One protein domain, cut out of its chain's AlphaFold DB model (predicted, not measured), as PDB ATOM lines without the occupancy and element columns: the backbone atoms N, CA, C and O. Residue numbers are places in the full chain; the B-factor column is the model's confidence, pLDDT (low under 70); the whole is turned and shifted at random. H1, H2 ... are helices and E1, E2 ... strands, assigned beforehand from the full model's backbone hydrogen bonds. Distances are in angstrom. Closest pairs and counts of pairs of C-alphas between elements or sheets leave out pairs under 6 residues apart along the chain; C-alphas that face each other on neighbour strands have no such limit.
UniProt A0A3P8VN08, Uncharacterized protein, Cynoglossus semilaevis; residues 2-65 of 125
ATOM      1  N   TYR A   2     -37.830  19.489 -42.486       80.38
ATOM      2  CA  TYR A   2     -36.559  19.790 -43.156       80.38
ATOM      3  C   TYR A   2     -35.941  18.493 -43.677       80.38
ATOM      4  O   TYR A   2     -35.916  17.495 -42.956       80.38
ATOM      5  N   GLN A   3     -35.460  18.510 -44.917       88.25
ATOM      6  CA  GLN A   3     -34.766  17.391 -45.546       88.25
ATOM      7  C   GLN A   3     -33.305  17.783 -45.757       88.25
ATOM      8  O   GLN A   3     -33.019  18.879 -46.231       88.25
ATOM      9  N   PHE A   4     -32.388  16.893 -45.386       92.31
ATOM     10  CA  PHE A   4     -30.950  17.144 -45.427       92.31
ATOM     11  C   PHE A   4     -30.253  16.133 -46.333       92.31
ATOM     12  O   PHE A   4     -30.671  14.978 -46.416       92.31
ATOM     13  N   CYS A   5     -29.160  16.561 -46.967       94.31
ATOM     14  CA  CYS A   5     -28.319  15.725 -47.826       94.31
ATOM     15  C   CYS A   5     -27.701  14.520 -47.111       94.31
ATOM     16  O   CYS A   5     -27.425  13.496 -47.729       94.31
ATOM     17  N   SER A   6     -27.432  14.660 -45.817       93.38
ATOM     18  CA  SER A   6     -26.772  13.645 -45.006       93.38
ATOM     19  C   SER A   6     -27.036  13.891 -43.523       93.38
ATOM     20  O   SER A   6     -27.566  14.936 -43.126       93.38
ATOM     21  N   LYS A   7     -26.621  12.936 -42.686       86.94
ATOM     22  CA  LYS A   7     -26.622  13.101 -41.228       86.94
ATOM     23  C   LYS A   7     -25.745  14.277 -40.793       86.94
ATOM     24  O   LYS A   7     -26.181  15.066 -39.966       86.94
ATOM     25  N   THR A   8     -24.581  14.448 -41.418       92.00
ATOM     26  CA  THR A   8     -23.675  15.572 -41.154       92.00
ATOM     27  C   THR A   8     -24.351  16.913 -41.440       92.00
ATOM     28  O   THR A   8     -24.381  17.762 -40.559       92.00
ATOM     29  N   CYS A   9     -25.009  17.062 -42.603       93.25
ATOM     30  CA  CYS A   9     -25.752  18.284 -42.955       93.25
ATOM     31  C   CYS A   9     -26.830  18.626 -41.895       93.25
ATOM     32  O   CYS A   9     -27.033  19.786 -41.544       93.25
ATOM     33  N   CYS A  10     -27.522  17.604 -41.377       89.81
ATOM     34  CA  CYS A  10     -28.535  17.750 -40.330       89.81
ATOM     35  C   CYS A  10     -27.922  18.156 -38.980       89.81
ATOM     36  O   CYS A  10     -28.455  19.021 -38.288       89.81
ATOM     37  N   ASP A  11     -26.804  17.544 -38.597       87.94
ATOM     38  CA  ASP A  11     -26.145  17.817 -37.321       87.94
ATOM     39  C   ASP A  11     -25.482  19.204 -37.308       87.94
ATOM     40  O   ASP A  11     -25.578  19.915 -36.306       87.94
ATOM     41  N   ASP A  12     -24.894  19.636 -38.425       91.19
ATOM     42  CA  ASP A  12     -24.337  20.984 -38.572       91.19
ATOM     43  C   ASP A  12     -25.431  22.052 -38.517       91.19
ATOM     44  O   ASP A  12     -25.272  23.052 -37.819       91.19
ATOM     45  N   TYR A  13     -26.586  21.809 -39.148       91.62
ATOM     46  CA  TYR A  13     -27.758  22.677 -39.016       91.62
ATOM     47  C   TYR A  13     -28.198  22.818 -37.551       91.62
ATOM     48  O   TYR A  13     -28.396  23.929 -37.063       91.62
ATOM     49  N   LYS A  14     -28.309  21.708 -36.808       87.75
ATOM     50  CA  LYS A  14     -28.693  21.757 -35.387       87.75
ATOM     51  C   LYS A  14     -27.695  22.549 -34.545       87.75
ATOM     52  O   LYS A  14     -28.122  23.272 -33.649       87.75
ATOM     53  N   LYS A  15     -26.393  22.430 -34.824       86.25
ATOM     54  CA  LYS A  15     -25.350  23.209 -34.139       86.25
ATOM     55  C   LYS A  15     -25.445  24.693 -34.480       86.25
ATOM     56  O   LYS A  15     -25.489  25.506 -33.567       86.25
ATOM     57  N   LEU A  16     -25.516  25.032 -35.771       89.88
ATOM     58  CA  LEU A  16     -25.565  26.416 -36.250       89.88
ATOM     59  C   LEU A  16     -26.785  27.166 -35.705       89.88
ATOM     60  O   LEU A  16     -26.689  28.335 -35.349       89.88
ATOM     61  N   HIS A  17     -27.923  26.480 -35.613       88.81
ATOM     62  CA  HIS A  17     -29.170  27.043 -35.102       88.81
ATOM     63  C   HIS A  17     -29.379  26.813 -33.600       88.81
ATOM     64  O   HIS A  17     -30.487  27.026 -33.113       88.81
ATOM     65  N   CYS A  18     -28.346  26.367 -32.872       87.69
ATOM     66  CA  CYS A  18     -28.393  26.103 -31.430       87.69
ATOM     67  C   CYS A  18     -29.643  25.316 -31.008       87.69
ATOM     68  O   CYS A  18     -30.287  25.627 -30.007       87.69
ATOM     69  N   ILE A  19     -30.009  24.293 -31.783       89.50
ATOM     70  CA  ILE A  19     -31.148  23.438 -31.462       89.50
ATOM     71  C   ILE A  19     -30.741  22.573 -30.274       89.50
ATOM     72  O   ILE A  19     -30.126  21.517 -30.436       89.50
ATOM     73  N   VAL A  20     -31.055  23.051 -29.075       93.00
ATOM     74  CA  VAL A  20     -30.750  22.392 -27.807       93.00
ATOM     75  C   VAL A  20     -31.949  21.621 -27.266       93.00
ATOM     76  O   VAL A  20     -33.096  21.816 -27.664       93.00
ATOM     77  N   THR A  21     -31.662  20.694 -26.363       94.06
ATOM     78  CA  THR A  21     -32.640  19.949 -25.582       94.06
ATOM     79  C   THR A  21     -32.073  19.679 -24.200       94.06
ATOM     80  O   THR A  21     -30.863  19.529 -24.034       94.06
ATOM     81  N   PHE A  22     -32.955  19.495 -23.227       96.81
ATOM     82  CA  PHE A  22     -32.583  18.837 -21.986       96.81
ATOM     83  C   PHE A  22     -32.495  17.327 -22.239       96.81
ATOM     84  O   PHE A  22     -33.475  16.717 -22.669       96.81
ATOM     85  N   CYS A  23     -31.312  16.732 -22.094       97.50
ATOM     86  CA  CYS A  23     -31.101  15.321 -22.415       97.50
ATOM     87  C   CYS A  23     -31.769  14.413 -21.378       97.50
ATOM     88  O   CYS A  23     -31.471  14.501 -20.189       97.50
ATOM     89  N   GLU A  24     -32.586  13.458 -21.829       97.12
ATOM     90  CA  GLU A  24     -33.303  12.548 -20.930       97.12
ATOM     91  C   GLU A  24     -32.359  11.653 -20.103       97.12
ATOM     92  O   GLU A  24     -32.715  11.220 -19.009       97.12
ATOM     93  N   TYR A  25     -31.154  11.363 -20.602       97.19
ATOM     94  CA  TYR A  25     -30.196  10.526 -19.877       97.19
ATOM     95  C   TYR A  25     -29.303  11.331 -18.930       97.19
ATOM     96  O   TYR A  25     -29.346  11.112 -17.725       97.19
ATOM     97  N   CYS A  26     -28.490  12.253 -19.459       97.25
ATOM     98  CA  CYS A  26     -27.497  12.964 -18.649       97.25
ATOM     99  C   CYS A  26     -28.054  14.184 -17.907       97.25
ATOM    100  O   CYS A  26     -27.329  14.748 -17.104       97.25
ATOM    101  N   GLN A  27     -29.309  14.582 -18.163       97.12
ATOM    102  CA  GLN A  27     -29.977  15.698 -17.478       97.12
ATOM    103  C   GLN A  27     -29.214  17.034 -17.614       97.12
ATOM    104  O   GLN A  27     -29.167  17.840 -16.690       97.12
ATOM    105  N   GLU A  28     -28.611  17.269 -18.783       97.50
ATOM    106  CA  GLU A  28     -27.917  18.515 -19.133       97.50
ATOM    107  C   GLU A  28     -28.522  19.118 -20.409       97.50
ATOM    108  O   GLU A  28     -28.989  18.379 -21.289       97.50
ATOM    109  N   GLU A  29     -28.486  20.448 -20.535       96.19
ATOM    110  CA  GLU A  29     -28.852  21.157 -21.766       96.19
ATOM    111  C   GLU A  29     -27.714  21.065 -22.789       96.19
ATOM    112  O   GLU A  29     -26.597  21.522 -22.552       96.19
ATOM    113  N   LYS A  30     -27.990  20.432 -23.932       95.12
ATOM    114  CA  LYS A  30     -27.013  20.200 -25.004       95.12
ATOM    115  C   LYS A  30     -27.692  20.224 -26.363       95.12
ATOM    116  O   LYS A  30     -28.910  20.085 -26.453       95.12
ATOM    117  N   THR A  31     -26.911  20.334 -27.437       94.25
ATOM    118  CA  THR A  31     -27.426  20.196 -28.806       94.25
ATOM    119  C   THR A  31     -28.188  18.879 -28.962       94.25
ATOM    120  O   THR A  31     -27.709  17.810 -28.576       94.25
ATOM    121  N   LEU A  32     -29.392  18.958 -29.524       94.12
ATOM    122  CA  LEU A  32     -30.237  17.809 -29.798       94.12
ATOM    123  C   LEU A  32     -29.556  16.907 -30.833       94.12
ATOM    124  O   LEU A  32     -29.295  17.322 -31.957       94.12
ATOM    125  N   HIS A  33     -29.341  15.642 -30.486       93.50
ATOM    126  CA  HIS A  33     -28.938  14.622 -31.455       93.50
ATOM    127  C   HIS A  33     -30.176  14.033 -32.125       93.50
ATOM    128  O   HIS A  33     -30.354  14.146 -33.338       93.50
ATOM    129  N   GLU A  34     -31.069  13.449 -31.325       93.25
ATOM    130  CA  GLU A  34     -32.261  12.752 -31.806       93.25
ATOM    131  C   GLU A  34     -33.348  12.710 -30.721       93.25
ATOM    132  O   GLU A  34     -33.052  12.705 -29.527       93.25
ATOM    133  N   THR A  35     -34.618  12.649 -31.130       94.62
ATOM    134  CA  THR A  35     -35.754  12.361 -30.241       94.62
ATOM    135  C   THR A  35     -36.369  11.019 -30.617       94.62
ATOM    136  O   THR A  35     -36.803  10.834 -31.751       94.62
ATOM    137  N   VAL A  36     -36.465  10.100 -29.657       93.19
ATOM    138  CA  VAL A  36     -36.989   8.740 -29.864       93.19
ATOM    139  C   VAL A  36     -38.220   8.521 -28.992       93.19
ATOM    140  O   VAL A  36     -38.293   9.026 -27.876       93.19
ATOM    141  N   LYS A  37     -39.211   7.767 -29.477       89.69
ATOM    142  CA  LYS A  37     -40.367   7.378 -28.657       89.69
ATOM    143  C   LYS A  37     -40.062   6.109 -27.858       89.69
ATOM    144  O   LYS A  37     -39.865   5.051 -28.446       89.69
ATOM    145  N   PHE A  38     -40.101   6.208 -26.532       82.62
ATOM    146  CA  PHE A  38     -40.056   5.071 -25.608       82.62
ATOM    147  C   PHE A  38     -41.409   4.949 -24.907       82.62
ATOM    148  O   PHE A  38     -41.864   5.898 -24.272       82.62
ATOM    149  N   SER A  39     -42.079   3.800 -25.057       81.62
ATOM    150  CA  SER A  39     -43.441   3.567 -24.540       81.62
ATOM    151  C   SER A  39     -44.431   4.689 -24.893       81.62
ATOM    152  O   SER A  39     -45.195   5.153 -24.057       81.62
ATOM    153  N   GLY A  40     -44.373   5.176 -26.136       84.19
ATOM    154  CA  GLY A  40     -45.236   6.257 -26.630       84.19
ATOM    155  C   GLY A  40     -44.784   7.677 -26.265       84.19
ATOM    156  O   GLY A  40     -45.192   8.623 -26.937       84.19
ATOM    157  N   VAL A  41     -43.882   7.841 -25.294       88.56
ATOM    158  CA  VAL A  41     -43.384   9.151 -24.848       88.56
ATOM    159  C   VAL A  41     -42.143   9.541 -25.646       88.56
ATOM    160  O   VAL A  41     -41.195   8.764 -25.758       88.56
ATOM    161  N   LYS A  42     -42.135  10.754 -26.210       92.62
ATOM    162  CA  LYS A  42     -40.958  11.316 -26.888       92.62
ATOM    163  C   LYS A  42     -39.879  11.641 -25.857       92.62
ATOM    164  O   LYS A  42     -40.150  12.380 -24.918       92.62
ATOM    165  N   LYS A  43     -38.676  11.110 -26.060       95.50
ATOM    166  CA  LYS A  43     -37.503  11.302 -25.208       95.50
ATOM    167  C   LYS A  43     -36.349  11.870 -26.042       95.50
ATOM    168  O   LYS A  43     -35.961  11.224 -27.021       95.50
ATOM    169  N   PRO A  44     -35.850  13.073 -25.729       96.56
ATOM    170  CA  PRO A  44     -34.742  13.678 -26.452       96.56
ATOM    171  C   PRO A  44     -33.379  13.249 -25.889       96.56
ATOM    172  O   PRO A  44     -33.212  13.067 -24.683       96.56
ATOM    173  N   PHE A  45     -32.384  13.121 -26.765       97.44
ATOM    174  CA  PHE A  45     -31.019  12.736 -26.402       97.44
ATOM    175  C   PHE A  45     -30.003  13.655 -27.072       97.44
ATOM    176  O   PHE A  45     -30.172  14.037 -28.229       97.44
ATOM    177  N   CYS A  46     -28.922  13.973 -26.358       96.12
ATOM    178  CA  CYS A  46     -27.829  14.803 -26.869       96.12
ATOM    179  C   CYS A  46     -26.752  14.011 -27.627       96.12
ATOM    180  O   CYS A  46     -25.851  14.597 -28.216       96.12
ATOM    181  N   SER A  47     -26.792  12.676 -27.580       95.75
ATOM    182  CA  SER A  47     -25.841  11.816 -28.286       95.75
ATOM    183  C   SER A  47     -26.371  10.396 -28.451       95.75
ATOM    184  O   SER A  47     -27.278   9.955 -27.734       95.75
ATOM    185  N   GLU A  48     -25.747   9.649 -29.361       95.62
ATOM    186  CA  GLU A  48     -25.988   8.213 -29.514       95.62
ATOM    187  C   GLU A  48     -25.680   7.448 -28.214       95.62
ATOM    188  O   GLU A  48     -26.449   6.578 -27.812       95.62
ATOM    189  N   GLY A  49     -24.611   7.825 -27.502       97.25
ATOM    190  CA  GLY A  49     -24.231   7.211 -26.226       97.25
ATOM    191  C   GLY A  49     -25.298   7.379 -25.140       97.25
ATOM    192  O   GLY A  49     -25.703   6.396 -24.523       97.25
ATOM    193  N   CYS A  50     -25.829   8.593 -24.958       97.38
ATOM    194  CA  CYS A  50     -26.915   8.855 -24.005       97.38
ATOM    195  C   CYS A  50     -28.188   8.065 -24.346       97.38
ATOM    196  O   CYS A  50     -28.834   7.516 -23.454       97.38
ATOM    197  N   LYS A  51     -28.528   7.955 -25.637       96.25
ATOM    198  CA  LYS A  51     -29.659   7.136 -26.098       96.25
ATOM    199  C   LYS A  51     -29.466   5.656 -25.750       96.25
ATOM    200  O   LYS A  51     -30.400   5.010 -25.271       96.25
ATOM    201  N   LEU A  52     -28.274   5.106 -25.990       94.62
ATOM    202  CA  LEU A  52     -27.972   3.697 -25.719       94.62
ATOM    203  C   LEU A  52     -27.979   3.380 -24.222       94.62
ATOM    204  O   LEU A  52     -28.576   2.378 -23.827       94.62
ATOM    205  N   LEU A  53     -27.381   4.241 -23.397       95.12
ATOM    206  CA  LEU A  53     -27.380   4.077 -21.943       95.12
ATOM    207  C   LEU A  53     -28.803   4.147 -21.377       95.12
ATOM    208  O   LEU A  53     -29.221   3.241 -20.656       95.12
ATOM    209  N   TYR A  54     -29.602   5.129 -21.811       92.81
ATOM    210  CA  TYR A  54     -31.012   5.201 -21.428       92.81
ATOM    211  C   TYR A  54     -31.774   3.939 -21.828       92.81
ATOM    212  O   TYR A  54     -32.534   3.410 -21.024       92.81
ATOM    213  N   LYS A  55     -31.573   3.419 -23.047       88.88
ATOM    214  CA  LYS A  55     -32.222   2.180 -23.500       88.88
ATOM    215  C   LYS A  55     -31.863   0.995 -22.600       88.88
ATOM    216  O   LYS A  55     -32.757   0.234 -22.240       88.88
ATOM    217  N   GLN A  56     -30.592   0.840 -22.225       87.75
ATOM    218  CA  GLN A  56     -30.156  -0.231 -21.325       87.75
ATOM    219  C   GLN A  56     -30.798  -0.103 -19.941       87.75
ATOM    220  O   GLN A  56     -31.360  -1.070 -19.432       87.75
ATOM    221  N   ASP A  57     -30.780   1.088 -19.349       88.25
ATOM    222  CA  ASP A  57     -31.336   1.298 -18.012       88.25
ATOM    223  C   ASP A  57     -32.863   1.278 -17.999       88.25
ATOM    224  O   ASP A  57     -33.478   0.845 -17.027       88.25
ATOM    225  N   PHE A  58     -33.504   1.686 -19.090       84.69
ATOM    226  CA  PHE A  58     -34.939   1.526 -19.293       84.69
ATOM    227  C   PHE A  58     -35.334   0.043 -19.310       84.69
ATOM    228  O   PHE A  58     -36.273  -0.352 -18.622       84.69
ATOM    229  N   ILE A  59     -34.575  -0.798 -20.019       79.50
ATOM    230  CA  ILE A  59     -34.759  -2.257 -20.026       79.50
ATOM    231  C   ILE A  59     -34.572  -2.843 -18.616       79.50
ATOM    232  O   ILE A  59     -35.418  -3.620 -18.167       79.50
ATOM    233  N   LYS A  60     -33.505  -2.445 -17.903       80.56
ATOM    234  CA  LYS A  60     -33.232  -2.896 -16.526       80.56
ATOM    235  C   LYS A  60     -34.350  -2.496 -15.560       80.56
ATOM    236  O   LYS A  60     -34.836  -3.351 -14.825       80.56
ATOM    237  N   ARG A  61     -34.790  -1.230 -15.582       77.62
ATOM    238  CA  ARG A  61     -35.857  -0.701 -14.705       77.62
ATOM    239  C   ARG A  61     -37.189  -1.412 -14.898       77.62
ATOM    240  O   ARG A  61     -37.905  -1.634 -13.932       77.62
ATOM    241  N   LEU A  62     -37.507  -1.808 -16.128       71.44
ATOM    242  CA  LEU A  62     -38.714  -2.582 -16.416       71.44
ATOM    243  C   LEU A  62     -38.591  -4.070 -16.030       71.44
ATOM    244  O   LEU A  62     -39.515  -4.845 -16.282       71.44
ATOM    245  N   GLY A  63     -37.453  -4.499 -15.468       65.44
ATOM    246  CA  GLY A  63     -37.188  -5.899 -15.131       65.44
ATOM    247  C   GLY A  63     -37.186  -6.817 -16.356       65.44
ATOM    248  O   GLY A  63     -37.378  -8.030 -16.240       65.44
ATOM    249  N   LEU A  64     -37.017  -6.256 -17.557       65.50
ATOM    250  CA  LEU A  64     -37.077  -7.011 -18.799       65.50
ATOM    251  C   LEU A  64     -35.731  -7.702 -18.995       65.50
ATOM    252  O   LEU A  64     -34.789  -7.110 -19.515       65.50
ATOM    253  N   LYS A  65     -35.642  -8.983 -18.621       66.31
ATOM    254  CA  LYS A  65     -34.604  -9.870 -19.164       66.31
ATOM    255  C   LYS A  65     -34.887 -10.017 -20.658       66.31
ATOM    256  O   LYS A  65     -35.723 -10.828 -21.064       66.31
TER     257      LYS A  65
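This is residues 2 to 65 of the 125 residues of an uncharacterized protein of Cynoglossus semilaevis (UniProt A0A3P8VN08). Two small strand hairpins, E3-E4 and E1-E2, make the middle of an elongated model, with a helix toward each end. H1 lies at the end of E1-E2, while H2 sets out beside E3-E4 and runs outward, its last turn and the tail, residues 59 to 65, sticking out. The printed part has 64 residues with two named helices and four named strands, in the order H1 E1 E2 E3 E4 H2; both two-stranded sheets are antiparallel and the class is mixed. It is only just loose, close to compact, with a radius of gyration of the C-alphas of 13.2 A, and spans 40 by 23 by 19 A.

Find C-alpha 34 at (-32.261, 12.752, -31.806); from there E3 runs 12.6 A through residues 34 to 38, and E4, residues 41 to 45, returns over 13.0 A. E1 is residues 20 to 22 and E2 residues 29 to 31. H1, residues 7 to 16, begins at C-alpha 7 (-26.622, 13.101, -41.228) and is 14.3 A long. H2, residues 48 to 61, runs 19.9 A to C-alpha 61 at (-35.857, -0.701, -14.705).

In the hairpin E3 and E4, at 146 degrees, look for N 43 and O 36, 2.8 A apart. In the hairpin E1 and E2, at 142 degrees, N 21 and O 30 are 2.8 A apart. The closest C-alphas of E1 and E4 are those of Thr 21 and Pro 44, 6.7 A; of E4 and H2, those of Phe 45 and Lys 51, 5.8 A; of H1 and E2, those of Lys 15 and Thr 31, 6.5 A. E3 and H2 are near each other, with 7 pairs of C-alphas within 10 A. H1 and H2 are apart. In both helices every O i to N i+4 pair is within hydrogen-bond range.

The C-alphas of Leu 16 and Lys 65 are the two farthest apart, 41.1 A. The printed part has no cut and no long link. Confidence is low, with pLDDT under 70, at residues 63 to 65.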